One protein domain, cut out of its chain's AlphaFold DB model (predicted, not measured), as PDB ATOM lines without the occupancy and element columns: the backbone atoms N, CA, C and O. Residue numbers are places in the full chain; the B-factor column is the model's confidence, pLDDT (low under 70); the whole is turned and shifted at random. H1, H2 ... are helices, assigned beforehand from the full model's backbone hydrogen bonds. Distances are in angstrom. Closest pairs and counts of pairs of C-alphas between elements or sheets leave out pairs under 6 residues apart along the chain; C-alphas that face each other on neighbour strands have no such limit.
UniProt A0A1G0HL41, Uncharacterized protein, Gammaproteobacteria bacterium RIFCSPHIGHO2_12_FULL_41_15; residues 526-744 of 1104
ATOM      1  N   ALA A 526     167.782 202.144 169.591       65.62
ATOM      2  CA  ALA A 526     167.394 200.839 169.029       65.62
ATOM      3  C   ALA A 526     167.435 199.668 170.041       65.62
ATOM      4  O   ALA A 526     167.677 198.519 169.680       65.62
ATOM      5  N   CYS A 527     167.217 199.985 171.322       75.19
ATOM      6  CA  CYS A 527     167.312 199.076 172.463       75.19
ATOM      7  C   CYS A 527     168.711 198.489 172.755       75.19
ATOM      8  O   CYS A 527     168.843 197.512 173.493       75.19
ATOM      9  N   ASP A 528     169.759 199.118 172.223       85.50
ATOM     10  CA  ASP A 528     171.157 198.915 172.600       85.50
ATOM     11  C   ASP A 528     171.388 199.242 174.081       85.50
ATOM     12  O   ASP A 528     170.948 200.277 174.584       85.50
ATOM     13  N   SER A 529     172.102 198.365 174.787       81.62
ATOM     14  CA  SER A 529     172.241 198.458 176.245       81.62
ATOM     15  C   SER A 529     173.157 199.593 176.708       81.62
ATOM     16  O   SER A 529     172.924 200.143 177.784       81.62
ATOM     17  N   GLU A 530     174.162 199.999 175.925       80.06
ATOM     18  CA  GLU A 530     175.039 201.115 176.304       80.06
ATOM     19  C   GLU A 530     174.340 202.459 176.095       80.06
ATOM     20  O   GLU A 530     174.302 203.286 177.010       80.06
ATOM     21  N   LYS A 531     173.685 202.640 174.943       80.50
ATOM     22  CA  LYS A 531     172.881 203.834 174.652       80.50
ATOM     23  C   LYS A 531     171.693 203.954 175.601       80.50
ATOM     24  O   LYS A 531     171.442 205.039 176.119       80.50
ATOM     25  N   LEU A 532     170.993 202.853 175.893       79.94
ATOM     26  CA  LEU A 532     169.961 202.831 176.934       79.94
ATOM     27  C   LEU A 532     170.540 203.206 178.305       79.94
ATOM     28  O   LEU A 532     169.902 203.967 179.028       79.94
ATOM     29  N   ARG A 533     171.743 202.735 178.665       82.25
ATOM     30  CA  ARG A 533     172.382 203.081 179.946       82.25
ATOM     31  C   ARG A 533     172.674 204.573 180.034       82.25
ATOM     32  O   ARG A 533     172.486 205.173 181.093       82.25
ATOM     33  N   ASP A 534     173.087 205.188 178.935       78.06
ATOM     34  CA  ASP A 534     173.336 206.625 178.892       78.06
ATOM     35  C   ASP A 534     172.032 207.443 178.874       78.06
ATOM     36  O   ASP A 534     171.949 208.434 179.597       78.06
ATOM     37  N   LEU A 535     170.966 206.974 178.209       75.69
ATOM     38  CA  LEU A 535     169.606 207.527 178.349       75.69
ATOM     39  C   LEU A 535     169.097 207.451 179.806       75.69
ATOM     40  O   LEU A 535     168.512 208.411 180.312       75.69
ATOM     41  N   ILE A 536     169.353 206.338 180.506       77.69
ATOM     42  CA  ILE A 536     169.001 206.141 181.923       77.69
ATOM     43  C   ILE A 536     169.765 207.128 182.816       77.69
ATOM     44  O   ILE A 536     169.146 207.783 183.657       77.69
ATOM     45  N   LYS A 537     171.083 207.292 182.612       76.38
ATOM     46  CA  LYS A 537     171.909 208.295 183.320       76.38
ATOM     47  C   LYS A 537     171.447 209.729 183.052       76.38
ATOM     48  O   LYS A 537     171.486 210.556 183.955       76.38
ATOM     49  N   GLN A 538     171.006 210.018 181.827       67.62
ATOM     50  CA  GLN A 538     170.464 211.320 181.419       67.62
ATOM     51  C   GLN A 538     169.034 211.565 181.939       67.62
ATOM     52  O   GLN A 538     168.487 212.647 181.742       67.62
ATOM     53  N   GLY A 539     168.426 210.593 182.631       63.94
ATOM     54  CA  GLY A 539     167.117 210.739 183.268       63.94
ATOM     55  C   GLY A 539     165.922 210.614 182.319       63.94
ATOM     56  O   GLY A 539     164.811 210.971 182.708       63.94
ATOM     57  N   VAL A 540     166.124 210.098 181.102       70.19
ATOM     58  CA  VAL A 540     165.078 209.980 180.075       70.19
ATOM     59  C   VAL A 540     163.938 209.066 180.543       70.19
ATOM     60  O   VAL A 540     164.154 208.047 181.202       70.19
ATOM     61  N   ASN A 541     162.699 209.427 180.196       75.50
ATOM     62  CA  ASN A 541     161.515 208.639 180.531       75.50
ATOM     63  C   ASN A 541     161.500 207.320 179.733       75.50
ATOM     64  O   ASN A 541     161.233 207.304 178.530       75.50
ATOM     65  N   LEU A 542     161.755 206.208 180.426       77.38
ATOM     66  CA  LEU A 542     161.883 204.884 179.815       77.38
ATOM     67  C   LEU A 542     160.578 204.358 179.203       77.38
ATOM     68  O   LEU A 542     160.643 203.547 178.280       77.38
ATOM     69  N   LYS A 543     159.406 204.862 179.620       79.56
ATOM     70  CA  LYS A 543     158.141 204.546 178.947       79.56
ATOM     71  C   LYS A 543     158.143 205.072 177.512       79.56
ATOM     72  O   LYS A 543     157.842 204.310 176.603       79.56
ATOM     73  N   LYS A 544     158.579 206.322 177.285       76.31
ATOM     74  CA  LYS A 544     158.703 206.889 175.925       76.31
ATOM     75  C   LYS A 544     159.686 206.071 175.078       76.31
ATOM     76  O   LYS A 544     159.414 205.816 173.908       76.31
ATOM     77  N   VAL A 545     160.792 205.615 175.671       74.75
ATOM     78  CA  VAL A 545     161.791 204.771 174.988       74.75
ATOM     79  C   VAL A 545     161.217 203.395 174.619       74.75
ATOM     80  O   VAL A 545     161.436 202.937 173.500       74.75
ATOM     81  N   ARG A 546     160.448 202.761 175.519       81.75
ATOM     82  CA  ARG A 546     159.760 201.486 175.261       81.75
ATOM     83  C   ARG A 546     158.698 201.645 174.178       81.75
ATOM     84  O   ARG A 546     158.741 200.913 173.198       81.75
ATOM     85  N   ASP A 547     157.799 202.616 174.329       78.19
ATOM     86  CA  ASP A 547     156.694 202.866 173.396       78.19
ATOM     87  C   ASP A 547     157.201 203.186 171.970       78.19
ATOM     88  O   ASP A 547     156.541 202.841 170.995       78.19
ATOM     89  N   SER A 548     158.374 203.827 171.840       77.56
ATOM     90  CA  SER A 548     158.934 204.259 170.543       77.56
ATOM     91  C   SER A 548     159.763 203.192 169.817       77.56
ATOM     92  O   SER A 548     159.836 203.223 168.593       77.56
ATOM     93  N   ASN A 549     160.408 202.279 170.554       78.38
ATOM     94  CA  ASN A 549     161.360 201.297 170.005       78.38
ATOM     95  C   ASN A 549     160.953 199.835 170.230       78.38
ATOM     96  O   ASN A 549     161.633 198.927 169.765       78.38
ATOM     97  N   ASN A 550     159.872 199.608 170.977       79.81
ATOM     98  CA  ASN A 550     159.398 198.298 171.413       79.81
ATOM     99  C   ASN A 550     160.451 197.477 172.191       79.81
ATOM    100  O   ASN A 550     160.510 196.253 172.077       79.81
ATOM    101  N   CYS A 551     161.298 198.157 172.976       82.25
ATOM    102  CA  CYS A 551     162.390 197.522 173.715       82.25
ATOM    103  C   CYS A 551     161.894 196.484 174.721       82.25
ATOM    104  O   CYS A 551     160.974 196.743 175.504       82.25
ATOM    105  N   SER A 552     162.565 195.333 174.732       84.31
ATOM    106  CA  SER A 552     162.329 194.272 175.697       84.31
ATOM    107  C   SER A 552     162.856 194.650 177.079       84.31
ATOM    108  O   SER A 552     163.690 195.543 177.261       84.31
ATOM    109  N   LEU A 553     162.370 193.928 178.082       84.81
ATOM    110  CA  LEU A 553     162.784 194.123 179.461       84.81
ATOM    111  C   LEU A 553     164.270 193.803 179.685       84.81
ATOM    112  O   LEU A 553     164.955 194.531 180.402       84.81
ATOM    113  N   ASP A 554     164.788 192.768 179.021       83.94
ATOM    114  CA  ASP A 554     166.193 192.363 179.130       83.94
ATOM    115  C   ASP A 554     167.153 193.446 178.620       83.94
ATOM    116  O   ASP A 554     168.246 193.610 179.162       83.94
ATOM    117  N   GLN A 555     166.733 194.238 177.629       85.62
ATOM    118  CA  GLN A 555     167.515 195.353 177.091       85.62
ATOM    119  C   GLN A 555     167.621 196.505 178.102       85.62
ATOM    120  O   GLN A 555     168.718 197.001 178.356       85.62
ATOM    121  N   PHE A 556     166.521 196.876 178.768       86.81
ATOM    122  CA  PHE A 556     166.582 197.853 179.863       86.81
ATOM    123  C   PHE A 556     167.318 197.313 181.102       86.81
ATOM    124  O   PHE A 556     168.037 198.066 181.761       86.81
ATOM    125  N   LYS A 557     167.191 196.015 181.413       84.94
ATOM    126  CA  LYS A 557     167.941 195.364 182.499       84.94
ATOM    127  C   LYS A 557     169.448 195.412 182.242       84.94
ATOM    128  O   LYS A 557     170.204 195.824 183.118       84.94
ATOM    129  N   SER A 558     169.872 195.050 181.031       80.56
ATOM    130  CA  SER A 558     171.276 195.079 180.586       80.56
ATOM    131  C   SER A 558     171.843 196.503 180.563       80.56
ATOM    132  O   SER A 558     173.021 196.717 180.840       80.56
ATOM    133  N   ALA A 559     170.982 197.497 180.336       83.62
ATOM    134  CA  ALA A 559     171.294 198.915 180.468       83.62
ATOM    135  C   ALA A 559     171.396 199.426 181.924       83.62
ATOM    136  O   ALA A 559     171.648 200.611 182.149       83.62
ATOM    137  N   GLY A 560     171.199 198.568 182.928       81.12
ATOM    138  CA  GLY A 560     171.270 198.939 184.342       81.12
ATOM    139  C   GLY A 560     170.042 199.692 184.864       81.12
ATOM    140  O   GLY A 560     170.150 200.411 185.859       81.12
ATOM    141  N   ALA A 561     168.875 199.558 184.224       83.06
ATOM    142  CA  ALA A 561     167.638 200.121 184.759       83.06
ATOM    143  C   ALA A 561     167.250 199.421 186.074       83.06
ATOM    144  O   ALA A 561     167.021 198.212 186.113       83.06
ATOM    145  N   GLY A 562     167.145 200.192 187.159       81.00
ATOM    146  CA  GLY A 562     166.616 199.699 188.431       81.00
ATOM    147  C   GLY A 562     165.109 199.424 188.367       81.00
ATOM    148  O   GLY A 562     164.390 200.037 187.579       81.00
ATOM    149  N   ILE A 563     164.614 198.545 189.242       81.00
ATOM    150  CA  ILE A 563     163.217 198.071 189.252       81.00
ATOM    151  C   ILE A 563     162.197 199.220 189.215       81.00
ATOM    152  O   ILE A 563     161.272 199.177 188.408       81.00
ATOM    153  N   SER A 564     162.383 200.287 189.997       75.81
ATOM    154  CA  SER A 564     161.471 201.444 190.006       75.81
ATOM    155  C   SER A 564     161.348 202.116 188.629       75.81
ATOM    156  O   SER A 564     160.243 202.402 188.178       75.81
ATOM    157  N   LYS A 565     162.471 202.277 187.912       80.19
ATOM    158  CA  LYS A 565     162.528 202.836 186.547       80.19
ATOM    159  C   LYS A 565     161.875 201.915 185.506       80.19
ATOM    160  O   LYS A 565     161.355 202.389 184.500       80.19
ATOM    161  N   LEU A 566     161.899 200.602 185.735       85.06
ATOM    162  CA  LEU A 566     161.259 199.611 184.864       85.06
ATOM    163  C   LEU A 566     159.739 199.552 185.069       85.06
ATOM    164  O   LEU A 566     158.994 199.436 184.098       85.06
ATOM    165  N   LEU A 567     159.275 199.715 186.310       75.88
ATOM    166  CA  LEU A 567     157.855 199.891 186.621       75.88
ATOM    167  C   LEU A 567     157.317 201.201 186.006       75.88
ATOM    168  O   LEU A 567     156.244 201.197 185.410       75.88
ATOM    169  N   GLU A 568     158.091 202.295 186.046       72.69
ATOM    170  CA  GLU A 568     157.787 203.544 185.313       72.69
ATOM    171  C   GLU A 568     157.694 203.329 183.788       72.69
ATOM    172  O   GLU A 568     156.862 203.947 183.126       72.69
ATOM    173  N   ALA A 569     158.487 202.407 183.224       77.56
ATOM    174  CA  ALA A 569     158.399 201.963 181.825       77.56
ATOM    175  C   ALA A 569     157.229 200.990 181.546       77.56
ATOM    176  O   ALA A 569     157.163 200.368 180.479       77.56
ATOM    177  N   ASN A 570     156.291 200.869 182.490       75.88
ATOM    178  CA  ASN A 570     155.087 200.043 182.420       75.88
ATOM    179  C   ASN A 570     155.364 198.530 182.295       75.88
ATOM    180  O   ASN A 570     154.529 197.798 181.759       75.88
ATOM    181  N   PHE A 571     156.544 198.043 182.703       79.19
ATOM    182  CA  PHE A 571     156.785 196.600 182.826       79.19
ATOM    183  C   PHE A 571     156.137 196.086 184.107       79.19
ATOM    184  O   PHE A 571     156.231 196.703 185.165       79.19
ATOM    185  N   THR A 572     155.469 194.947 184.011       71.69
ATOM    186  CA  THR A 572     154.792 194.301 185.132       71.69
ATOM    187  C   THR A 572     155.799 193.612 186.063       71.69
ATOM    188  O   THR A 572     156.852 193.147 185.613       71.69
ATOM    189  N   PRO A 573     155.482 193.456 187.363       68.81
ATOM    190  CA  PRO A 573     156.290 192.643 188.274       68.81
ATOM    191  C   PRO A 573     156.481 191.200 187.787       68.81
ATOM    192  O   PRO A 573     157.531 190.611 188.026       68.81
ATOM    193  N   THR A 574     155.507 190.648 187.056       57.75
ATOM    194  CA  THR A 574     155.590 189.316 186.442       57.75
ATOM    195  C   THR A 574     156.672 189.253 185.363       57.75
ATOM    196  O   THR A 574     157.517 188.366 185.421       57.75
ATOM    197  N   GLU A 575     156.709 190.221 184.436       72.06
ATOM    198  CA  GLU A 575     157.779 190.322 183.430       72.06
ATOM    199  C   GLU A 575     159.152 190.487 184.109       72.06
ATOM    200  O   GLU A 575     160.105 189.805 183.738       72.06
ATOM    201  N   LEU A 576     159.251 191.322 185.153       77.50
ATOM    202  CA  LEU A 576     160.481 191.547 185.932       77.50
ATOM    203  C   LEU A 576     161.028 190.274 186.584       77.50
ATOM    204  O   LEU A 576     162.229 190.005 186.497       77.50
ATOM    205  N   LEU A 577     160.160 189.466 187.188       65.06
ATOM    206  CA  LEU A 577     160.541 188.174 187.761       65.06
ATOM    207  C   LEU A 577     160.967 187.176 186.668       65.06
ATOM    208  O   LEU A 577     161.942 186.449 186.856       65.06
ATOM    209  N   THR A 578     160.300 187.171 185.507       61.91
ATOM    210  CA  THR A 578     160.673 186.325 184.354       61.91
ATOM    211  C   THR A 578     162.012 186.732 183.732       61.91
ATOM    212  O   THR A 578     162.815 185.860 183.415       61.91
ATOM    213  N   ALA A 579     162.313 188.032 183.659       67.56
ATOM    214  CA  ALA A 579     163.620 188.570 183.265       67.56
ATOM    215  C   ALA A 579     164.712 188.367 184.340       67.56
ATOM    216  O   ALA A 579     165.805 188.931 184.255       67.56
ATOM    217  N   GLY A 580     164.438 187.597 185.400       63.59
ATOM    218  CA  GLY A 580     165.409 187.244 186.431       63.59
ATOM    219  C   GLY A 580     165.828 188.410 187.324       63.59
ATOM    220  O   GLY A 580     166.990 188.463 187.731       63.59
ATOM    221  N   PHE A 581     164.946 189.377 187.599       70.25
ATOM    222  CA  PHE A 581     165.083 190.172 188.822       70.25
ATOM    223  C   PHE A 581     164.681 189.299 190.002       70.25
ATOM    224  O   PHE A 581     163.584 188.740 190.036       70.25
ATOM    225  N   THR A 582     165.574 189.166 190.975       66.12
ATOM    226  CA  THR A 582     165.285 188.377 192.164       66.12
ATOM    227  C   THR A 582     164.382 189.169 193.114       66.12
ATOM    228  O   THR A 582     164.442 190.399 193.175       66.12
ATOM    229  N   PRO A 583     163.593 188.496 193.956       60.50
ATOM    230  CA  PRO A 583     162.851 189.149 195.036       60.50
ATOM    231  C   PRO A 583     163.742 189.894 196.048       60.50
ATOM    232  O   PRO A 583     163.294 190.831 196.713       60.50
ATOM    233  N   LYS A 584     165.033 189.542 196.115       59.28
ATOM    234  CA  LYS A 584     166.059 190.297 196.842       59.28
ATOM    235  C   LYS A 584     166.360 191.642 196.171       59.28
ATOM    236  O   LYS A 584     166.554 192.623 196.878       59.28
ATOM    237  N   ASP A 585     166.313 191.733 194.845       69.62
ATOM    238  CA  ASP A 585     166.454 193.002 194.120       69.62
ATOM    239  C   ASP A 585     165.244 193.912 194.367       69.62
ATOM    240  O   ASP A 585     165.411 195.100 194.644       69.62
ATOM    241  N   PHE A 586     164.031 193.343 194.394       69.75
ATOM    242  CA  PHE A 586     162.820 194.056 194.821       69.75
ATOM    243  C   PHE A 586     162.977 194.621 196.247       69.75
ATOM    244  O   PHE A 586     162.794 195.823 196.453       69.75
ATOM    245  N   LYS A 587     163.452 193.806 197.202       61.56
ATOM    246  CA  LYS A 587     163.807 194.242 198.569       61.56
ATOM    247  C   LYS A 587     164.828 195.381 198.588       61.56
ATOM    248  O   LYS A 587     164.610 196.378 199.272       61.56
ATOM    249  N   ASN A 588     165.907 195.255 197.816       66.75
ATOM    250  CA  ASN A 588     166.977 196.250 197.731       66.75
ATOM    251  C   ASN A 588     166.500 197.570 197.093       66.75
ATOM    252  O   ASN A 588     167.012 198.630 197.432       66.75
ATOM    253  N   SER A 589     165.487 197.521 196.219       64.56
ATOM    254  CA  SER A 589     164.822 198.706 195.654       64.56
ATOM    255  C   SER A 589     163.775 199.355 196.579       64.56
ATOM    256  O   SER A 589     163.125 200.319 196.181       64.56
ATOM    257  N   GLY A 590     163.593 198.841 197.803       60.88
ATOM    258  CA  GLY A 590     162.582 199.318 198.756       60.88
ATOM    259  C   GLY A 590     161.156 198.827 198.469       60.88
ATOM    260  O   GLY A 590     160.208 199.316 199.078       60.88
ATOM    261  N   LEU A 591     160.989 197.862 197.557       57.88
ATOM    262  CA  LEU A 591     159.697 197.396 197.050       57.88
ATOM    263  C   LEU A 591     159.384 195.967 197.527       57.88
ATOM    264  O   LEU A 591     159.569 194.997 196.800       57.88
ATOM    265  N   LEU A 592     158.847 195.842 198.741       54.09
ATOM    266  CA  LEU A 592     158.187 194.637 199.270       54.09
ATOM    267  C   LEU A 592     157.035 195.050 200.208       54.09
ATOM    268  O   LEU A 592     156.991 196.189 200.662       54.09
ATOM    269  N   PRO A 593     156.141 194.131 200.611       53.72
ATOM    270  CA  PRO A 593     155.559 193.034 199.835       53.72
ATOM    271  C   PRO A 593     154.409 193.518 198.925       53.72
ATOM    272  O   PRO A 593     153.863 192.739 198.148       53.72
ATOM    273  N   ALA A 594     154.019 194.794 199.032       55.47
ATOM    274  CA  ALA A 594     152.784 195.338 198.465       55.47
ATOM    275  C   ALA A 594     152.662 195.190 196.936       55.47
ATOM    276  O   ALA A 594     151.572 194.915 196.450       55.47
ATOM    277  N   SER A 595     153.758 195.313 196.180       54.56
ATOM    278  CA  SER A 595     153.773 195.148 194.715       54.56
ATOM    279  C   SER A 595     153.571 193.693 194.269       54.56
ATOM    280  O   SER A 595     152.846 193.433 193.307       54.56
ATOM    281  N   ILE A 596     154.159 192.732 194.991       56.09
ATOM    282  CA  ILE A 596     153.973 191.294 194.741       56.09
ATOM    283  C   ILE A 596     152.550 190.877 195.144       56.09
ATOM    284  O   ILE A 596     151.878 190.187 194.383       56.09
ATOM    285  N   ILE A 597     152.048 191.358 196.287       58.28
ATOM    286  CA  ILE A 597     150.669 191.103 196.743       58.28
ATOM    287  C   ILE A 597     149.634 191.747 195.803       58.28
ATOM    288  O   ILE A 597     148.611 191.129 195.523       58.28
ATOM    289  N   ALA A 598     149.896 192.942 195.264       61.41
ATOM    290  CA  ALA A 598     149.045 193.553 194.241       61.41
ATOM    291  C   ALA A 598     148.999 192.694 192.965       61.41
ATOM    292  O   ALA A 598     147.918 192.355 192.496       61.41
ATOM    293  N   SER A 599     150.157 192.234 192.480       56.94
ATOM    294  CA  SER A 599     150.236 191.351 191.301       56.94
ATOM    295  C   SER A 599     149.518 190.013 191.517       56.94
ATOM    296  O   SER A 599     148.871 189.490 190.613       56.94
ATOM    297  N   LEU A 600     149.593 189.457 192.732       57.50
ATOM    298  CA  LEU A 600     148.870 188.243 193.116       57.50
ATOM    299  C   LEU A 600     147.347 188.443 193.181       57.50
ATOM    300  O   LEU A 600     146.610 187.484 192.943       57.50
ATOM    301  N   ARG A 601     146.876 189.662 193.491       62.38
ATOM    302  CA  ARG A 601     145.446 190.012 193.525       62.38
ATOM    303  C   ARG A 601     144.848 190.006 192.122       62.38
ATOM    304  O   ARG A 601     143.785 189.425 191.928       62.38
ATOM    305  N   ASP A 602     145.561 190.573 191.154       62.94
ATOM    306  CA  ASP A 602     145.131 190.592 189.751       62.94
ATOM    307  C   ASP A 602     145.239 189.200 189.097       62.94
ATOM    308  O   ASP A 602     144.451 188.851 188.220       62.94
ATOM    309  N   ALA A 603     146.178 188.365 189.561       61.12
ATOM    310  CA  ALA A 603     146.401 187.007 189.062       61.12
ATOM    311  C   ALA A 603     145.529 185.913 189.718       61.12
ATOM    312  O   ALA A 603     145.717 184.737 189.405       61.12
ATOM    313  N   ASN A 604     144.620 186.260 190.641       73.12
ATOM    314  CA  ASN A 604     143.690 185.340 191.319       73.12
ATOM    315  C   ASN A 604     144.331 184.005 191.774       73.12
ATOM    316  O   ASN A 604     143.839 182.916 191.466       73.12
ATOM    317  N   CYS A 605     145.465 184.087 192.482       78.88
ATOM    318  CA  CYS A 605     146.197 182.923 193.003       78.88
ATOM    319  C   CYS A 605     146.688 181.917 191.931       78.88
ATOM    320  O   CYS A 605     146.780 180.715 192.194       78.88
ATOM    321  N   ALA A 606     147.027 182.387 190.723       80.69
ATOM    322  CA  ALA A 606     147.650 181.561 189.686       80.69
ATOM    323  C   ALA A 606     148.995 180.953 190.143       80.69
ATOM    324  O   ALA A 606     149.837 181.616 190.757       80.69
ATOM    325  N   THR A 607     149.210 179.677 189.812       79.44
ATOM    326  CA  THR A 607     150.323 178.864 190.336       79.44
ATOM    327  C   THR A 607     151.699 179.373 189.913       79.44
ATOM    328  O   THR A 607     152.618 179.358 190.719       79.44
ATOM    329  N   ASN A 608     151.853 179.907 188.699       75.00
ATOM    330  CA  ASN A 608     153.102 180.517 188.227       75.00
ATOM    331  C   ASN A 608     153.522 181.754 189.053       75.00
ATOM    332  O   ASN A 608     154.709 181.939 189.342       75.00
ATOM    333  N   VAL A 609     152.557 182.582 189.469       71.38
ATOM    334  CA  VAL A 609     152.818 183.768 190.301       71.38
ATOM    335  C   VAL A 609     153.085 183.355 191.749       71.38
ATOM    336  O   VAL A 609     154.036 183.845 192.358       71.38
ATOM    337  N   LEU A 610     152.335 182.381 192.278       81.44
ATOM    338  CA  LEU A 610     152.595 181.811 193.603       81.44
ATOM    339  C   LEU A 610     153.962 181.111 193.691       81.44
ATOM    340  O   LEU A 610     154.649 181.281 194.692       81.44
ATOM    341  N   SER A 611     154.415 180.410 192.644       80.81
ATOM    342  CA  SER A 611     155.767 179.821 192.582       80.81
ATOM    343  C   SER A 611     156.863 180.885 192.656       80.81
ATOM    344  O   SER A 611     157.945 180.653 193.195       80.81
ATOM    345  N   SER A 612     156.585 182.075 192.123       70.56
ATOM    346  CA  SER A 612     157.491 183.221 192.212       70.56
ATOM    347  C   SER A 612     157.446 183.862 193.604       70.56
ATOM    348  O   SER A 612     158.486 184.265 194.114       70.56
ATOM    349  N   ALA A 613     156.280 183.880 194.261       73.88
ATOM    350  CA  ALA A 613     156.132 184.297 195.658       73.88
ATOM    351  C   ALA A 613     156.826 183.329 196.644       73.88
ATOM    352  O   ALA A 613     157.445 183.775 197.611       73.88
ATOM    353  N   TYR A 614     156.818 182.022 196.357       80.06
ATOM    354  CA  TYR A 614     157.579 181.011 197.097       80.06
ATOM    355  C   TYR A 614     159.092 181.254 196.982       80.06
ATOM    356  O   TYR A 614     159.780 181.395 197.991       80.06
ATOM    357  N   LYS A 615     159.599 181.431 195.750       75.62
ATOM    358  CA  LYS A 615     160.997 181.834 195.480       75.62
ATOM    359  C   LYS A 615     161.358 183.218 196.044       75.62
ATOM    360  O   LYS A 615     162.537 183.550 196.131       75.62
ATOM    361  N   ALA A 616     160.359 184.020 196.408       65.50
ATOM    362  CA  ALA A 616     160.502 185.313 197.067       65.50
ATOM    363  C   ALA A 616     160.519 185.247 198.596       65.50
ATOM    364  O   ALA A 616     160.545 186.301 199.231       65.50
ATOM    365  N   GLU A 617     160.474 184.044 199.179       72.88
ATOM    366  CA  GLU A 617     160.356 183.827 200.625       72.88
ATOM    367  C   GLU A 617     159.123 184.533 201.229       72.88
ATOM    368  O   GLU A 617     159.069 184.824 202.426       72.88
ATOM    369  N   VAL A 618     158.091 184.808 200.415       78.31
ATOM    370  CA  VAL A 618     156.837 185.388 200.907       78.31
ATOM    371  C   VAL A 618     156.136 184.326 201.742       78.31
ATOM    372  O   VAL A 618     155.814 183.243 201.252       78.31
ATOM    373  N   ALA A 619     155.879 184.633 203.012       82.88
ATOM    374  CA  ALA A 619     155.216 183.705 203.915       82.88
ATOM    375  C   ALA A 619     153.819 183.328 203.393       82.88
ATOM    376  O   ALA A 619     152.998 184.201 203.091       82.88
ATOM    377  N   ALA A 620     153.507 182.027 203.372       88.75
ATOM    378  CA  ALA A 620     152.183 181.531 202.989       88.75
ATOM    379  C   ALA A 620     151.055 182.154 203.832       88.75
ATOM    380  O   ALA A 620     149.952 182.354 203.326       88.75
ATOM    381  N   LYS A 621     151.349 182.540 205.086       86.19
ATOM    382  CA  LYS A 621     150.435 183.290 205.956       86.19
ATOM    383  C   LYS A 621     149.995 184.606 205.324       86.19
ATOM    384  O   LYS A 621     148.808 184.882 205.230       86.19
ATOM    385  N   THR A 622     150.955 185.395 204.843       79.06
ATOM    386  CA  THR A 622     150.691 186.678 204.186       79.06
ATOM    387  C   THR A 622     149.848 186.483 202.933       79.06
ATOM    388  O   THR A 622     148.931 187.264 202.699       79.06
ATOM    389  N   ILE A 623     150.107 185.430 202.153       83.44
ATOM    390  CA  ILE A 623     149.320 185.123 200.953       83.44
ATOM    391  C   ILE A 623     147.881 184.753 201.332       83.44
ATOM    392  O   ILE A 623     146.943 185.346 200.803       83.44
ATOM    393  N   ARG A 624     147.690 183.840 202.290       85.69
ATOM    394  CA  ARG A 624     146.360 183.456 202.783       85.69
ATOM    395  C   ARG A 624     145.582 184.666 203.302       85.69
ATOM    396  O   ARG A 624     144.472 184.917 202.847       85.69
ATOM    397  N   ASP A 625     146.186 185.437 204.205       81.44
ATOM    398  CA  ASP A 625     145.524 186.533 204.919       81.44
ATOM    399  C   ASP A 625     145.207 187.742 204.007       81.44
ATOM    400  O   ASP A 625     144.332 188.538 204.337       81.44
ATOM    401  N   THR A 626     145.888 187.895 202.859       71.88
ATOM    402  CA  THR A 626     145.672 189.029 201.927       71.88
ATOM    403  C   THR A 626     144.928 188.683 200.636       71.88
ATOM    404  O   THR A 626     144.384 189.593 200.004       71.88
ATOM    405  N   LEU A 627     144.920 187.409 200.228       76.12
ATOM    406  CA  LEU A 627     144.420 186.962 198.919       76.12
ATOM    407  C   LEU A 627     143.440 185.784 199.005       76.12
ATOM    408  O   LEU A 627     142.745 185.517 198.032       76.12
ATOM    409  N   GLY A 628     143.379 185.072 200.135       83.62
ATOM    410  CA  GLY A 628     142.479 183.929 200.308       83.62
ATOM    411  C   GLY A 628     142.806 182.716 199.429       83.62
ATOM    412  O   GLY A 628     141.921 181.903 199.175       83.62
ATOM    413  N   CYS A 629     144.048 182.590 198.941       88.38
ATOM    414  CA  CYS A 629     144.462 181.442 198.131       88.38
ATOM    415  C   CYS A 629     144.243 180.116 198.877       88.38
ATOM    416  O   CYS A 629     144.340 180.058 200.097       88.38
ATOM    417  N   SER A 630     143.981 179.037 198.143       91.12
ATOM    418  CA  SER A 630     143.806 177.703 198.725       91.12
ATOM    419  C   SER A 630     145.139 176.987 198.977       91.12
ATOM    420  O   SER A 630     146.145 177.234 198.302       91.12
ATOM    421  N   ALA A 631     145.125 176.013 199.892       93.38
ATOM    422  CA  ALA A 631     146.255 175.111 200.117       93.38
ATOM    423  C   ALA A 631     146.678 174.348 198.843       93.38
ATOM    424  O   ALA A 631     147.870 174.124 198.644       93.38
ATOM    425  N   VAL A 632     145.727 174.013 197.957       91.75
ATOM    426  CA  VAL A 632     145.979 173.359 196.655       91.75
ATOM    427  C   VAL A 632     146.925 174.216 195.811       91.75
ATOM    428  O   VAL A 632     147.975 173.754 195.372       91.75
ATOM    429  N   GLN A 633     146.582 175.497 195.639       91.56
ATOM    430  CA  GLN A 633     147.342 176.441 194.815       91.56
ATOM    431  C   GLN A 633     148.743 176.700 195.384       91.56
ATOM    432  O   GLN A 633     149.706 176.805 194.625       91.56
ATOM    433  N   LEU A 634     148.872 176.767 196.714       91.50
ATOM    434  CA  LEU A 634     150.165 176.947 197.378       91.50
ATOM    435  C   LEU A 634     151.046 175.689 197.312       91.50
ATOM    436  O   LEU A 634     152.246 175.815 197.073       91.50
ATOM    437  N   LYS A 635     150.475 174.484 197.436       94.12
ATOM    438  CA  LYS A 635     151.213 173.229 197.212       94.12
ATOM    439  C   LYS A 635     151.750 173.152 195.785       94.12
ATOM    440  O   LYS A 635     152.933 172.888 195.592       94.12
ATOM    441  N   SER A 636     150.913 173.457 194.789       87.81
ATOM    442  CA  SER A 636     151.324 173.527 193.377       87.81
ATOM    443  C   SER A 636     152.414 174.573 193.103       87.81
ATOM    444  O   SER A 636     153.075 174.503 192.070       87.81
ATOM    445  N   ALA A 637     152.605 175.528 194.016       87.19
ATOM    446  CA  ALA A 637     153.648 176.546 193.973       87.19
ATOM    447  C   ALA A 637     154.929 176.194 194.760       87.19
ATOM    448  O   ALA A 637     155.884 176.970 194.749       87.19
ATOM    449  N   GLY A 638     154.961 175.039 195.434       90.12
ATOM    450  CA  GLY A 638     156.119 174.550 196.188       90.12
ATOM    451  C   GLY A 638     156.080 174.784 197.701       90.12
ATOM    452  O   GLY A 638     157.025 174.388 198.378       90.12
ATOM    453  N   TYR A 639     155.015 175.373 198.260       93.06
ATOM    454  CA  TYR A 639     154.902 175.527 199.716       93.06
ATOM    455  C   TYR A 639     154.681 174.174 200.405       93.06
ATOM    456  O   TYR A 639     153.735 173.446 200.098       93.06
ATOM    457  N   ALA A 640     155.531 173.864 201.384       94.06
ATOM    458  CA  ALA A 640     155.477 172.622 202.147       94.06
ATOM    459  C   ALA A 640     154.407 172.656 203.254       94.06
ATOM    460  O   ALA A 640     154.071 173.716 203.790       94.06
ATOM    461  N   ALA A 641     153.936 171.477 203.681       93.69
ATOM    462  CA  ALA A 641     152.904 171.329 204.713       93.69
ATOM    463  C   ALA A 641     153.209 172.088 206.024       93.69
ATOM    464  O   ALA A 641     152.292 172.626 206.642       93.69
ATOM    465  N   LEU A 642     154.483 172.194 206.429       93.94
ATOM    466  CA  LEU A 642     154.898 172.971 207.607       93.94
ATOM    467  C   LEU A 642     154.628 174.474 207.432       93.94
ATOM    468  O   LEU A 642     154.011 175.089 208.296       93.94
ATOM    469  N   GLN A 643     155.009 175.049 206.289       94.00
ATOM    470  CA  GLN A 643     154.780 176.468 205.990       94.00
ATOM    471  C   GLN A 643     153.282 176.787 205.900       94.00
ATOM    472  O   GLN A 643     152.851 177.882 206.258       94.00
ATOM    473  N   LEU A 644     152.474 175.828 205.438       94.81
ATOM    474  CA  LEU A 644     151.019 175.966 205.392       94.81
ATOM    475  C   LEU A 644     150.374 175.814 206.780       94.81
ATOM    476  O   LEU A 644     149.444 176.551 207.102       94.81
ATOM    477  N   LYS A 645     150.906 174.953 207.651       94.62
ATOM    478  CA  LYS A 645     150.505 174.905 209.064       94.62
ATOM    479  C   LYS A 645     150.816 176.215 209.791       94.62
ATOM    480  O   LYS A 645     149.962 176.732 210.500       94.62
ATOM    481  N   GLU A 646     152.004 176.785 209.586       91.75
ATOM    482  CA  GLU A 646     152.389 178.098 210.131       91.75
ATOM    483  C   GLU A 646     151.550 179.243 209.544       91.75
ATOM    484  O   GLU A 646     151.231 180.217 210.233       91.75
ATOM    485  N   ALA A 647     151.127 179.103 208.284       90.56
ATOM    486  CA  ALA A 647     150.117 179.957 207.674       90.56
ATOM    487  C   ALA A 647     148.717 179.773 208.268       90.56
ATOM    488  O   ALA A 647     147.880 180.648 208.081       90.56
ATOM    489  N   GLY A 648     148.469 178.690 209.008       92.56
ATOM    490  CA  GLY A 648     147.208 178.398 209.679       92.56
ATOM    491  C   GLY A 648     146.188 177.643 208.827       92.56
ATOM    492  O   GLY A 648     144.999 177.756 209.116       92.56
ATOM    493  N   TYR A 649     146.611 176.914 207.788       94.81
ATOM    494  CA  TYR A 649     145.744 175.932 207.128       94.81
ATOM    495  C   TYR A 649     145.539 174.716 208.036       94.81
ATOM    496  O   TYR A 649     146.483 174.202 208.646       94.81
ATOM    497  N   SER A 650     144.297 174.251 208.112       94.19
ATOM    498  CA  SER A 650     143.916 173.044 208.844       94.19
ATOM    499  C   SER A 650     144.385 171.772 208.122       94.19
ATOM    500  O   SER A 650     144.521 171.764 206.894       94.19
ATOM    501  N   PRO A 651     144.578 170.645 208.833       93.56
ATOM    502  CA  PRO A 651     144.959 169.393 208.184       93.56
ATOM    503  C   PRO A 651     143.884 168.863 207.219       93.56
ATOM    504  O   PRO A 651     144.231 168.137 206.294       93.56
ATOM    505  N   GLY A 652     142.615 169.278 207.356       92.75
ATOM    506  CA  GLY A 652     141.551 168.991 206.382       92.75
ATOM    507  C   GLY A 652     141.706 169.762 205.066       92.75
ATOM    508  O   GLY A 652     141.568 169.181 203.991       92.75
ATOM    509  N   GLU A 653     142.081 171.043 205.115       94.44
ATOM    510  CA  GLU A 653     142.425 171.815 203.907       94.44
ATOM    511  C   GLU A 653     143.682 171.265 203.223       94.44
ATOM    512  O   GLU A 653     143.769 171.245 201.996       94.44
ATOM    513  N   LEU A 654     144.642 170.770 204.008       94.88
ATOM    514  CA  LEU A 654     145.836 170.111 203.481       94.88
ATOM    515  C   LEU A 654     145.519 168.722 202.895       94.88
ATOM    516  O   LEU A 654     146.093 168.362 201.869       94.88
ATOM    517  N   GLN A 655     144.560 167.980 203.458       93.44
ATOM    518  CA  GLN A 655     144.037 166.750 202.848       93.44
ATOM    519  C   GLN A 655     143.349 167.029 201.507       93.44
ATOM    520  O   GLN A 655     143.575 166.304 200.543       93.44
ATOM    521  N   ALA A 656     142.552 168.100 201.424       90.38
ATOM    522  CA  ALA A 656     141.932 168.546 200.175       90.38
ATOM    523  C   ALA A 656     142.966 169.046 199.142       90.38
ATOM    524  O   ALA A 656     142.707 169.005 197.942       90.38
ATOM    525  N   ALA A 657     144.151 169.462 199.596       91.75
ATOM    526  CA  ALA A 657     145.335 169.709 198.773       91.75
ATOM    527  C   ALA A 657     146.193 168.452 198.520       91.75
ATOM    528  O   ALA A 657     147.323 168.559 198.046       91.75
ATOM    529  N   GLU A 658     145.682 167.257 198.821       92.50
ATOM    530  CA  GLU A 658     146.345 165.965 198.607       92.50
ATOM    531  C   GLU A 658     147.704 165.827 199.328       92.50
ATOM    532  O   GLU A 658     148.588 165.113 198.852       92.50
ATOM    533  N   PHE A 659     147.944 166.549 200.430       94.31
ATOM    534  CA  PHE A 659     149.112 166.267 201.272       94.31
ATOM    535  C   PHE A 659     148.954 164.896 201.938       94.31
ATOM    536  O   PHE A 659     147.868 164.513 202.374       94.31
ATOM    537  N   LEU A 660     150.049 164.153 202.035       94.44
ATOM    538  CA  LEU A 660     150.080 162.839 202.663       94.44
ATOM    539  C   LEU A 660     150.134 162.968 204.190       94.44
ATOM    540  O   LEU A 660     150.742 163.887 204.742       94.44
ATOM    541  N   ALA A 661     149.589 161.979 204.903       93.69
ATOM    542  CA  ALA A 661     149.660 161.924 206.367       93.69
ATOM    543  C   ALA A 661     151.113 161.954 206.898       93.69
ATOM    544  O   ALA A 661     151.362 162.478 207.983       93.69
ATOM    545  N   ALA A 662     152.080 161.451 206.119       93.19
ATOM    546  CA  ALA A 662     153.508 161.538 206.424       93.19
ATOM    547  C   ALA A 662     154.031 162.987 206.392       93.19
ATOM    548  O   ALA A 662     154.756 163.401 207.294       93.19
ATOM    549  N   GLU A 663     153.619 163.784 205.404       94.81
ATOM    550  CA  GLU A 663     153.999 165.197 205.281       94.81
ATOM    551  C   GLU A 663     153.376 166.033 206.406       94.81
ATOM    552  O   GLU A 663     154.041 166.888 206.991       94.81
ATOM    553  N   LEU A 664     152.126 165.733 206.775       95.00
ATOM    554  CA  LEU A 664     151.446 166.357 207.914       95.00
ATOM    555  C   LEU A 664     152.113 166.014 209.252       95.00
ATOM    556  O   LEU A 664     152.276 166.887 210.106       95.00
ATOM    557  N   LYS A 665     152.569 164.770 209.426       94.62
ATOM    558  CA  LYS A 665     153.360 164.364 210.593       94.62
ATOM    559  C   LYS A 665     154.700 165.099 210.662       94.62
ATOM    560  O   LYS A 665     155.088 165.533 211.743       94.62
ATOM    561  N   ILE A 666     155.389 165.284 209.531       92.38
ATOM    562  CA  ILE A 666     156.641 166.064 209.453       92.38
ATOM    563  C   ILE A 666     156.382 167.551 209.751       92.38
ATOM    564  O   ILE A 666     157.165 168.178 210.459       92.38
ATOM    565  N   ALA A 667     155.239 168.096 209.322       91.69
ATOM    566  CA  ALA A 667     154.746 169.409 209.752       91.69
ATOM    567  C   ALA A 667     154.346 169.462 211.248       91.69
ATOM    568  O   ALA A 667     153.947 170.509 211.764       91.69
ATOM    569  N   GLY A 668     154.429 168.345 211.973       92.75
ATOM    570  CA  GLY A 668     154.127 168.246 213.396       92.75
ATOM    571  C   GLY A 668     152.636 168.315 213.722       92.75
ATOM    572  O   GLY A 668     152.288 168.823 214.788       92.75
ATOM    573  N   PHE A 669     151.748 167.908 212.811       94.75
ATOM    574  CA  PHE A 669     150.365 167.596 213.183       94.75
ATOM    575  C   PHE A 669     150.320 166.258 213.928       94.75
ATOM    576  O   PHE A 669     151.041 165.309 213.606       94.75
ATOM    577  N   THR A 670     149.460 166.180 214.936       94.75
ATOM    578  CA  THR A 670     149.248 164.974 215.737       94.75
ATOM    579  C   THR A 670     148.401 163.945 214.989       94.75
ATOM    580  O   THR A 670     147.594 164.278 214.119       94.75
ATOM    581  N   ALA A 671     148.513 162.675 215.390       93.88
ATOM    582  CA  ALA A 671     147.657 161.604 214.878       93.88
ATOM    583  C   ALA A 671     146.156 161.913 215.046       93.88
ATOM    584  O   ALA A 671     145.345 161.511 214.215       93.88
ATOM    585  N   LYS A 672     145.777 162.656 216.096       94.31
ATOM    586  CA  LYS A 672     144.387 163.063 216.313       94.31
ATOM    587  C   LYS A 672     143.929 164.086 215.275       94.31
ATOM    588  O   LYS A 672     142.914 163.865 214.632       94.31
ATOM    589  N   GLU A 673     144.690 165.156 215.059       94.50
ATOM    590  CA  GLU A 673     144.338 166.196 214.081       94.50
ATOM    591  C   GLU A 673     144.270 165.647 212.645       94.50
ATOM    592  O   GLU A 673     143.405 166.040 211.868       94.50
ATOM    593  N   ILE A 674     145.148 164.698 212.303       94.50
ATOM    594  CA  ILE A 674     145.159 164.027 210.993       94.50
ATOM    595  C   ILE A 674     143.975 163.050 210.859       94.50
ATOM    596  O   ILE A 674     143.353 162.977 209.802       94.50
ATOM    597  N   LYS A 675     143.598 162.335 211.924       94.00
ATOM    598  CA  LYS A 675     142.364 161.530 211.947       94.00
ATOM    599  C   LYS A 675     141.119 162.407 211.782       94.00
ATOM    600  O   LYS A 675     140.277 162.103 210.943       94.00
ATOM    601  N   ASP A 676     141.018 163.482 212.561       92.25
ATOM    602  CA  ASP A 676     139.861 164.386 212.587       92.25
ATOM    603  C   ASP A 676     139.696 165.145 211.250       92.25
ATOM    604  O   ASP A 676     138.583 165.524 210.891       92.25
ATOM    605  N   ALA A 677     140.776 165.303 210.473       90.69
ATOM    606  CA  ALA A 677     140.743 165.802 209.094       90.69
ATOM    607  C   ALA A 677     140.094 164.833 208.082       90.69
ATOM    608  O   ALA A 677     139.579 165.291 207.062       90.69
ATOM    609  N   GLY A 678     140.077 163.525 208.372       89.12
ATOM    610  CA  GLY A 678     139.509 162.491 207.500       89.12
ATOM    611  C   GLY A 678     140.515 161.501 206.901       89.12
ATOM    612  O   GLY A 678     140.171 160.799 205.946       89.12
ATOM    613  N   PHE A 679     141.747 161.406 207.412       92.12
ATOM    614  CA  PHE A 679     142.681 160.353 206.992       92.12
ATOM    615  C   PHE A 679     142.336 159.004 207.639       92.12
ATOM    616  O   PHE A 679     141.984 158.917 208.817       92.12
ATOM    617  N   SER A 680     142.486 157.919 206.872       91.19
ATOM    618  CA  SER A 680     142.248 156.560 207.370       91.19
ATOM    619  C   SER A 680     143.334 156.113 208.360       91.19
ATOM    620  O   SER A 680     144.480 156.550 208.273       91.19
ATOM    621  N   ILE A 681     143.014 155.170 209.252       90.19
ATOM    622  CA  ILE A 681     144.004 154.566 210.163       90.19
ATOM    623  C   ILE A 681     145.198 153.943 209.416       90.19
ATOM    624  O   ILE A 681     146.320 153.977 209.918       90.19
ATOM    625  N   GLN A 682     144.978 153.446 208.193       90.38
ATOM    626  CA  GLN A 682     146.030 152.929 207.322       90.38
ATOM    627  C   GLN A 682     146.974 154.057 206.881       90.38
ATOM    628  O   GLN A 682     148.182 153.934 207.046       90.38
ATOM    629  N   ASN A 683     146.436 155.212 206.469       91.94
ATOM    630  CA  ASN A 683     147.238 156.382 206.092       91.94
ATOM    631  C   ASN A 683     148.145 156.843 207.251       91.94
ATOM    632  O   ASN A 683     149.282 157.250 207.021       91.94
ATOM    633  N   LEU A 684     147.663 156.781 208.501       93.25
ATOM    634  CA  LEU A 684     148.477 157.129 209.673       93.25
ATOM    635  C   LEU A 684     149.510 156.045 210.028       93.25
ATOM    636  O   LEU A 684     150.616 156.384 210.457       93.25
ATOM    637  N   LYS A 685     149.185 154.761 209.834       91.06
ATOM    638  CA  LYS A 685     150.144 153.653 209.969       91.06
ATOM    639  C   LYS A 685     151.287 153.793 208.961       91.06
ATOM    640  O   LYS A 685     152.446 153.686 209.349       91.06
ATOM    641  N   ASP A 686     150.969 154.119 207.712       90.44
ATOM    642  CA  ASP A 686     151.945 154.301 206.630       90.44
ATOM    643  C   ASP A 686     152.758 155.601 206.793       90.44
ATOM    644  O   ASP A 686     153.940 155.649 206.462       90.44
ATOM    645  N   ALA A 687     152.186 156.626 207.438       90.88
ATOM    646  CA  ALA A 687     152.926 157.779 207.970       90.88
ATOM    647  C   ALA A 687     153.835 157.439 209.178       90.88
ATOM    648  O   ALA A 687     154.529 158.306 209.728       90.88
ATOM    649  N   GLY A 688     153.826 156.187 209.640       90.94
ATOM    650  CA  GLY A 688     154.636 155.694 210.749       90.94
ATOM    651  C   GLY A 688     154.248 156.271 212.109       90.94
ATOM    652  O   GLY A 688     155.133 156.468 212.947       90.94
ATOM    653  N   PHE A 689     152.983 156.644 212.333       92.62
ATOM    654  CA  PHE A 689     152.517 156.937 213.694       92.62
ATOM    655  C   PHE A 689     152.598 155.673 214.553       92.62
ATOM    656  O   PHE A 689     152.273 154.576 214.095       92.62
ATOM    657  N   SER A 690     153.051 155.816 215.800       90.38
ATOM    658  CA  SER A 690     153.162 154.673 216.704       90.38
ATOM    659  C   SER A 690     151.779 154.200 217.154       90.38
ATOM    660  O   SER A 690     150.814 154.967 217.179       90.38
ATOM    661  N   VAL A 691     151.685 152.943 217.595       89.31
ATOM    662  CA  VAL A 691     150.468 152.400 218.220       89.31
ATOM    663  C   VAL A 691     149.972 153.313 219.348       89.31
ATOM    664  O   VAL A 691     148.775 153.569 219.458       89.31
ATOM    665  N   LYS A 692     150.891 153.862 220.152       88.44
ATOM    666  CA  LYS A 692     150.572 154.801 221.231       88.44
ATOM    667  C   LYS A 692     149.959 156.106 220.710       88.44
ATOM    668  O   LYS A 692     148.996 156.588 221.308       88.44
ATOM    669  N   ASP A 693     150.452 156.651 219.598       91.44
ATOM    670  CA  ASP A 693     149.878 157.856 218.982       91.44
ATOM    671  C   ASP A 693     148.465 157.587 218.447       91.44
ATOM    672  O   ASP A 693     147.566 158.404 218.634       91.44
ATOM    673  N   LEU A 694     148.245 156.415 217.838       92.31
ATOM    674  CA  LEU A 694     146.939 156.009 217.306       92.31
ATOM    675  C   LEU A 694     145.908 155.761 218.421       92.31
ATOM    676  O   LEU A 694     144.777 156.240 218.329       92.31
ATOM    677  N   MET A 695     146.295 155.088 219.510       88.00
ATOM    678  CA  MET A 695     145.436 154.951 220.695       88.00
ATOM    679  C   MET A 695     145.137 156.324 221.327       88.00
ATOM    680  O   MET A 695     144.000 156.588 221.711       88.00
ATOM    681  N   SER A 696     146.116 157.239 221.362       88.69
ATOM    682  CA  SER A 696     145.922 158.618 221.856       88.69
ATOM    683  C   SER A 696     145.035 159.468 220.930       88.69
ATOM    684  O   SER A 696     144.327 160.358 221.398       88.69
ATOM    685  N   ALA A 697     145.006 159.166 219.627       90.62
ATOM    686  CA  ALA A 697     144.032 159.690 218.666       90.62
ATOM    687  C   ALA A 697     142.630 159.056 218.810       90.62
ATOM    688  O   ALA A 697     141.706 159.381 218.057       90.62
ATOM    689  N   GLY A 698     142.443 158.141 219.767       89.19
ATOM    690  CA  GLY A 698     141.176 157.468 220.032       89.19
ATOM    691  C   GLY A 698     140.779 156.475 218.944       89.19
ATOM    692  O   GLY A 698     139.591 156.368 218.640       89.19
ATOM    693  N   PHE A 699     141.738 155.826 218.276       90.00
ATOM    694  CA  PHE A 699     141.441 154.584 217.559       90.00
ATOM    695  C   PHE A 699     141.287 153.448 218.568       90.00
ATOM    696  O   PHE A 699     142.123 153.292 219.461       90.00
ATOM    697  N   ASP A 700     140.218 152.668 218.430       89.31
ATOM    698  CA  ASP A 700     140.001 151.501 219.279       89.31
ATOM    699  C   ASP A 700     140.829 150.288 218.816       89.31
ATOM    700  O   ASP A 700     141.443 150.257 217.744       89.31
ATOM    701  N   VAL A 701     140.858 149.259 219.659       88.94
ATOM    702  CA  VAL A 701     141.650 148.051 219.423       88.94
ATOM    703  C   VAL A 701     141.142 147.228 218.231       88.94
ATOM    704  O   VAL A 701     141.951 146.598 217.548       88.94
ATOM    705  N   ALA A 702     139.839 147.247 217.934       87.81
ATOM    706  CA  ALA A 702     139.281 146.560 216.769       87.81
ATOM    707  C   ALA A 702     139.677 147.276 215.466       87.81
ATOM    708  O   ALA A 702     140.041 146.623 214.490       87.81
ATOM    709  N   GLN A 703     139.692 148.613 215.469       90.06
ATOM    710  CA  GLN A 703     140.195 149.439 214.368       90.06
ATOM    711  C   GLN A 703     141.694 149.207 214.135       90.06
ATOM    712  O   GLN A 703     142.117 149.016 212.995       90.06
ATOM    713  N   LEU A 704     142.496 149.140 215.204       90.50
ATOM    714  CA  LEU A 704     143.922 148.798 215.126       90.50
ATOM    715  C   LEU A 704     144.147 147.367 214.607       90.50
ATOM    716  O   LEU A 704     145.026 147.144 213.773       90.50
ATOM    717  N   LYS A 705     143.325 146.397 215.027       89.31
ATOM    718  CA  LYS A 705     143.359 145.031 214.483       89.31
ATOM    719  C   LYS A 705     143.015 145.009 212.989       89.31
ATOM    720  O   LYS A 705     143.709 144.353 212.217       89.31
ATOM    721  N   ALA A 706     141.992 145.753 212.567       86.38
ATOM    722  CA  ALA A 706     141.608 145.884 211.159       86.38
ATOM    723  C   ALA A 706     142.696 146.570 210.308       86.38
ATOM    724  O   ALA A 706     142.881 146.211 209.150       86.38
ATOM    725  N   ALA A 707     143.472 147.485 210.899       86.06
ATOM    726  CA  ALA A 707     144.674 148.072 210.302       86.06
ATOM    727  C   ALA A 707     145.900 147.130 210.311       86.06
ATOM    728  O   ALA A 707     147.004 147.541 209.947       86.06
ATOM    729  N   GLY A 708     145.758 145.879 210.760       87.88
ATOM    730  CA  GLY A 708     146.828 144.884 210.770       87.88
ATOM    731  C   GLY A 708     147.962 145.187 211.753       87.88
ATOM    732  O   GLY A 708     149.129 145.009 211.401       87.88
ATOM    733  N   PHE A 709     147.653 145.700 212.947       89.19
ATOM    734  CA  PHE A 709     148.561 145.601 214.098       89.19
ATOM    735  C   PHE A 709     148.417 144.220 214.754       89.19
ATOM    736  O   PHE A 709     147.336 143.635 214.714       89.19
ATOM    737  N   SER A 710     149.488 143.675 215.343       90.44
ATOM    738  CA  SER A 710     149.415 142.390 216.055       90.44
ATOM    739  C   SER A 710     149.075 142.574 217.538       90.44
ATOM    740  O   SER A 710     149.355 143.617 218.133       90.44
ATOM    741  N   ALA A 711     148.550 141.524 218.181       89.75
ATOM    742  CA  ALA A 711     148.333 141.503 219.632       89.75
ATOM    743  C   ALA A 711     149.614 141.843 220.422       89.75
ATOM    744  O   ALA A 711     149.547 142.492 221.466       89.75
ATOM    745  N   LYS A 712     150.780 141.452 219.893       90.44
ATOM    746  CA  LYS A 712     152.102 141.725 220.465       90.44
ATOM    747  C   LYS A 712     152.465 143.205 220.396       90.44
ATOM    748  O   LYS A 712     152.873 143.766 221.411       90.44
ATOM    749  N   ASP A 713     152.259 143.848 219.247       89.50
ATOM    750  CA  ASP A 713     152.523 145.284 219.083       89.50
ATOM    751  C   ASP A 713     151.650 146.106 220.034       89.50
ATOM    752  O   ASP A 713     152.134 147.023 220.698       89.50
ATOM    753  N   LEU A 714     150.369 145.742 220.145       90.25
ATOM    754  CA  LEU A 714     149.430 146.430 221.024       90.25
ATOM    755  C   LEU A 714     149.751 146.199 222.512       90.25
ATOM    756  O   LEU A 714     149.780 147.172 223.270       90.25
ATOM    757  N   LYS A 715     150.066 144.960 222.935       88.12
ATOM    758  CA  LYS A 715     150.455 144.657 224.327       88.12
ATOM    759  C   LYS A 715     151.722 145.418 224.737       88.12
ATOM    760  O   LYS A 715     151.731 146.057 225.786       88.12
ATOM    761  N   ILE A 716     152.770 145.403 223.905       86.56
ATOM    762  CA  ILE A 716     154.040 146.106 224.187       86.56
ATOM    763  C   ILE A 716     153.828 147.626 224.309       86.56
ATOM    764  O   ILE A 716     154.491 148.277 225.112       86.56
ATOM    765  N   ASN A 717     152.869 148.190 223.569       85.00
ATOM    766  CA  ASN A 717     152.512 149.610 223.642       85.00
ATOM    767  C   ASN A 717     151.472 149.945 224.735       85.00
ATOM    768  O   ASN A 717     151.004 151.084 224.799       85.00
ATOM    769  N   GLY A 718     151.141 148.998 225.621       84.06
ATOM    770  CA  GLY A 718     150.341 149.236 226.827       84.06
ATOM    771  C   GLY A 718     148.833 148.989 226.700       84.06
ATOM    772  O   GLY A 718     148.092 149.377 227.603       84.06
ATOM    773  N   ALA A 719     148.358 148.347 225.627       87.31
ATOM    774  CA  ALA A 719     146.965 147.900 225.550       87.31
ATOM    775  C   ALA A 719     146.697 146.769 226.562       87.31
ATOM    776  O   ALA A 719     147.480 145.819 226.665       87.31
ATOM    777  N   LYS A 720     145.582 146.839 227.302       89.50
ATOM    778  CA  LYS A 720     145.236 145.814 228.300       89.50
ATOM    779  C   LYS A 720     144.708 144.557 227.613       89.50
ATOM    780  O   LYS A 720     143.988 144.640 226.622       89.50
ATOM    781  N   ILE A 721     144.966 143.388 228.199       88.12
ATOM    782  CA  ILE A 721     144.504 142.092 227.666       88.12
ATOM    783  C   ILE A 721     142.968 142.035 227.528       88.12
ATOM    784  O   ILE A 721     142.460 141.478 226.559       88.12
ATOM    785  N   ALA A 722     142.226 142.685 228.432       87.56
ATOM    786  CA  ALA A 722     140.771 142.831 228.327       87.56
ATOM    787  C   ALA A 722     140.332 143.659 227.098       87.56
ATOM    788  O   ALA A 722     139.396 143.266 226.401       87.56
ATOM    789  N   ASP A 723     141.037 144.750 226.785       88.88
ATOM    790  CA  ASP A 723     140.762 145.587 225.608       88.88
ATOM    791  C   ASP A 723     141.138 144.846 224.310       88.88
ATOM    792  O   ASP A 723     140.438 144.943 223.303       88.88
ATOM    793  N   LEU A 724     142.199 144.029 224.346       90.25
ATOM    794  CA  LEU A 724     142.589 143.124 223.256       90.25
ATOM    795  C   LEU A 724     141.536 142.040 222.997       90.25
ATOM    796  O   LEU A 724     141.168 141.796 221.847       90.25
ATOM    797  N   LYS A 725     140.970 141.450 224.050       89.44
ATOM    798  CA  LYS A 725     139.827 140.541 223.917       89.44
ATOM    799  C   LYS A 725     138.598 141.243 223.335       89.44
ATOM    800  O   LYS A 725     137.963 140.697 222.435       89.44
ATOM    801  N   ALA A 726     138.275 142.452 223.801       87.19
ATOM    802  CA  ALA A 726     137.155 143.241 223.278       87.19
ATOM    803  C   ALA A 726     137.349 143.630 221.798       87.19
ATOM    804  O   ALA A 726     136.398 143.590 221.022       87.19
ATOM    805  N   GLY A 727     138.590 143.905 221.381       85.69
ATOM    806  CA  GLY A 727     138.983 144.076 219.976       85.69
ATOM    807  C   GLY A 727     139.040 142.779 219.154       85.69
ATOM    808  O   GLY A 727     139.446 142.798 217.991       85.69
ATOM    809  N   GLY A 728     138.643 141.644 219.737       87.75
ATOM    810  CA  GLY A 728     138.482 140.368 219.048       87.75
ATOM    811  C   GLY A 728     139.772 139.582 218.821       87.75
ATOM    812  O   GLY A 728     139.797 138.734 217.927       87.75
ATOM    813  N   TYR A 729     140.858 139.841 219.554       91.69
ATOM    814  CA  TYR A 729     141.986 138.901 219.603       91.69
ATOM    815  C   TYR A 729     141.591 137.635 220.379       91.69
ATOM    816  O   TYR A 729     140.750 137.665 221.280       91.69
ATOM    817  N   THR A 730     142.169 136.496 220.009       92.12
ATOM    818  CA  THR A 730     141.919 135.206 220.664       92.12
ATOM    819  C   THR A 730     142.889 134.974 221.822       92.12
ATOM    820  O   THR A 730     143.958 135.584 221.890       92.12
ATOM    821  N   ALA A 731     142.559 134.030 222.710       90.38
ATOM    822  CA  ALA A 731     143.480 133.575 223.753       90.38
ATOM    823  C   ALA A 731     144.827 133.100 223.176       90.38
ATOM    824  O   ALA A 731     145.863 133.288 223.808       90.38
ATOM    825  N   LYS A 732     144.822 132.535 221.957       90.62
ATOM    826  CA  LYS A 732     146.035 132.110 221.255       90.62
ATOM    827  C   LYS A 732     146.872 133.303 220.799       90.62
ATOM    828  O   LYS A 732     148.038 133.370 221.165       90.62
ATOM    829  N   ASP A 733     146.271 134.269 220.098       91.44
ATOM    830  CA  ASP A 733     146.975 135.481 219.636       91.44
ATOM    831  C   ASP A 733     147.665 136.209 220.801       91.44
ATOM    832  O   ASP A 733     148.747 136.774 220.650       91.44
ATOM    833  N   LEU A 734     147.029 136.189 221.976       92.19
ATOM    834  CA  LEU A 734     147.538 136.825 223.182       92.19
ATOM    835  C   LEU A 734     148.590 135.976 223.906       92.19
ATOM    836  O   LEU A 734     149.572 136.545 224.380       92.19
ATOM    837  N   LYS A 735     148.458 134.642 223.940       89.94
ATOM    838  CA  LYS A 735     149.530 133.753 224.426       89.94
ATOM    839  C   LYS A 735     150.791 133.899 223.566       89.94
ATOM    840  O   LYS A 735     151.875 134.099 224.106       89.94
ATOM    841  N   ASP A 736     150.635 133.905 222.243       89.81
ATOM    842  CA  ASP A 736     151.720 134.094 221.268       89.81
ATOM    843  C   ASP A 736     152.334 135.515 221.360       89.81
ATOM    844  O   ASP A 736     153.520 135.719 221.091       89.81
ATOM    845  N   ALA A 737     151.558 136.500 221.831       88.62
ATOM    846  CA  ALA A 737     152.024 137.837 222.214       88.62
ATOM    847  C   ALA A 737     152.707 137.915 223.599       88.62
ATOM    848  O   ALA A 737     153.130 139.000 224.007       88.62
ATOM    849  N   GLY A 738     152.832 136.798 224.324       89.12
ATOM    850  CA  GLY A 738     153.441 136.736 225.653       89.12
ATOM    851  C   GLY A 738     152.495 137.109 226.798       89.12
ATOM    852  O   GLY A 738     152.924 137.750 227.760       89.12
ATOM    853  N   ALA A 739     151.205 136.776 226.697       91.19
ATOM    854  CA  ALA A 739     150.273 136.855 227.820       91.19
ATOM    855  C   ALA A 739     150.326 135.607 228.711       91.19
ATOM    856  O   ALA A 739     150.381 134.479 228.215       91.19
ATOM    857  N   THR A 740     150.299 135.808 230.029       91.00
ATOM    858  CA  THR A 740     150.269 134.706 231.000       91.00
ATOM    859  C   THR A 740     148.863 134.110 231.101       91.00
ATOM    860  O   THR A 740     147.861 134.762 230.805       91.00
ATOM    861  N   ALA A 741     148.763 132.859 231.558       88.25
ATOM    862  CA  ALA A 741     147.468 132.216 231.795       88.25
ATOM    863  C   ALA A 741     146.606 132.971 232.834       88.25
ATOM    864  O   ALA A 741     145.380 132.928 232.756       88.25
ATOM    865  N   GLU A 742     147.243 133.690 233.762       89.00
ATOM    866  CA  GLU A 742     146.606 134.564 234.754       89.00
ATOM    867  C   GLU A 742     146.051 135.843 234.106       89.00
ATOM    868  O   GLU A 742     144.854 136.097 234.196       89.00
ATOM    869  N   GLU A 743     146.856 136.574 233.323       90.25
ATOM    870  CA  GLU A 743     146.395 137.760 232.580       90.25
ATOM    871  C   GLU A 743     145.217 137.444 231.633       90.25
ATOM    872  O   GLU A 743     144.315 138.262 231.438       90.25
ATOM    873  N   LEU A 744     145.219 136.252 231.020       90.69
ATOM    874  CA  LEU A 744     144.137 135.798 230.144       90.69
ATOM    875  C   LEU A 744     142.880 135.388 230.933       90.69
ATOM    876  O   LEU A 744     141.762 135.666 230.489       90.69
TER     877      LEU A 744
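Overview. This is residues 526 to 744 of the 1104 residues of an uncharacterized protein of Gammaproteobacteria bacterium RIFCSPHIGHO2_12_FULL_41_15 (UniProt A0A1G0HL41). Short helices are wound into one long rod, a solenoid of stacked turns in which the odd-numbered and the even-numbered helices make two rows that wind together from H1 and H2 at one end to H20 and H21 at the other. Helices that touch mostly cross, and the stacking is looser at H6, which touches no helix. The printed part has 219 residues with 21 named helices, H1 to H21 in order, and no named strand: all helix. It is extended, with a radius of gyration of the C-alphas of 28.5 A and spans of 96 by 26 by 24 A.

Arrangement. Start at H7, residues 594 to 602. It only just touches H8, residues 607 to 615, with 3 pairs of C-alphas within 8 A; this helical hairpin has a shallow tilt of 16 degrees, opposite ways, and its closest C-alphas, Leu 600 and Val 609, are 6.6 A apart. The closest C-alphas are quoted below too. H5, residues 573 to 578, touches H7, about perpendicular at 90 degrees (Pro 573 and Ser 599, 6.9 A). H6, residues 583 to 588, is close to H5 but not clearly touching (Leu 577 and Pro 583, 7.7 A). Toward residue 526, H4, residues 563 to 568, touches H2, residues 542 to 549 (Lys 543 and Glu 568, 6.5 A), and H3, residues 553 to 558, touches H1, residues 529 to 537 (Ser 529 and Ser 558, 5.6 A). Toward residue 744, H9, residues 620 to 627, touches H11, residues 641 to 647 (Lys 621 and Ala 647, 3.8 A), and H10, residues 631 to 635, touches H8 (Thr 607 and Gln 633, 5.9 A). The hub H14, residues 671 to 677, touches H12, residues 651 to 656 (Gly 652 and Ala 677, 4.3 A), H15, residues 681 to 686 (Ala 671 and Leu 684, 6.9 A), H16, residues 691 to 696 (Ala 671 and Asp 693, 6.0 A), and, only just, with 3 pairs within 8 A, H13, residues 661 to 666 (Ala 661 and Ile 674, 6.8 A). H17, residues 701 to 706, touches H19, residues 721 to 726 (Val 701 and Leu 724, 6.3 A). H18, residues 711 to 716, touches H20, residues 731 to 736 (Ala 711 and Leu 734, 5.9 A), which only just touches H21, residues 741 to 744, with 3 pairs (Ala 731 and Leu 744, 6.8 A). Every O i to N i+4 pair is within hydrogen-bond range in H1 to H20; H21 is too short for one.

Along the chain. Find C-alpha 529 at (172.241, 198.458, 176.245); from there H1 runs 12.1 A. H7 begins at (152.784, 195.338, 198.465) and runs 12.5 A; H8 runs 12.2 A. H21 ends at C-alpha 744, (144.137, 135.798, 230.144).

Size, cuts and confidence. The two C-alphas farthest apart, Gln 538 and Ala 741, are 96.6 A apart. The printed part has no cut, and each link between helices is tight. Its mean pLDDT is 82.8; 32 residues are under 70, among them 582 to 603.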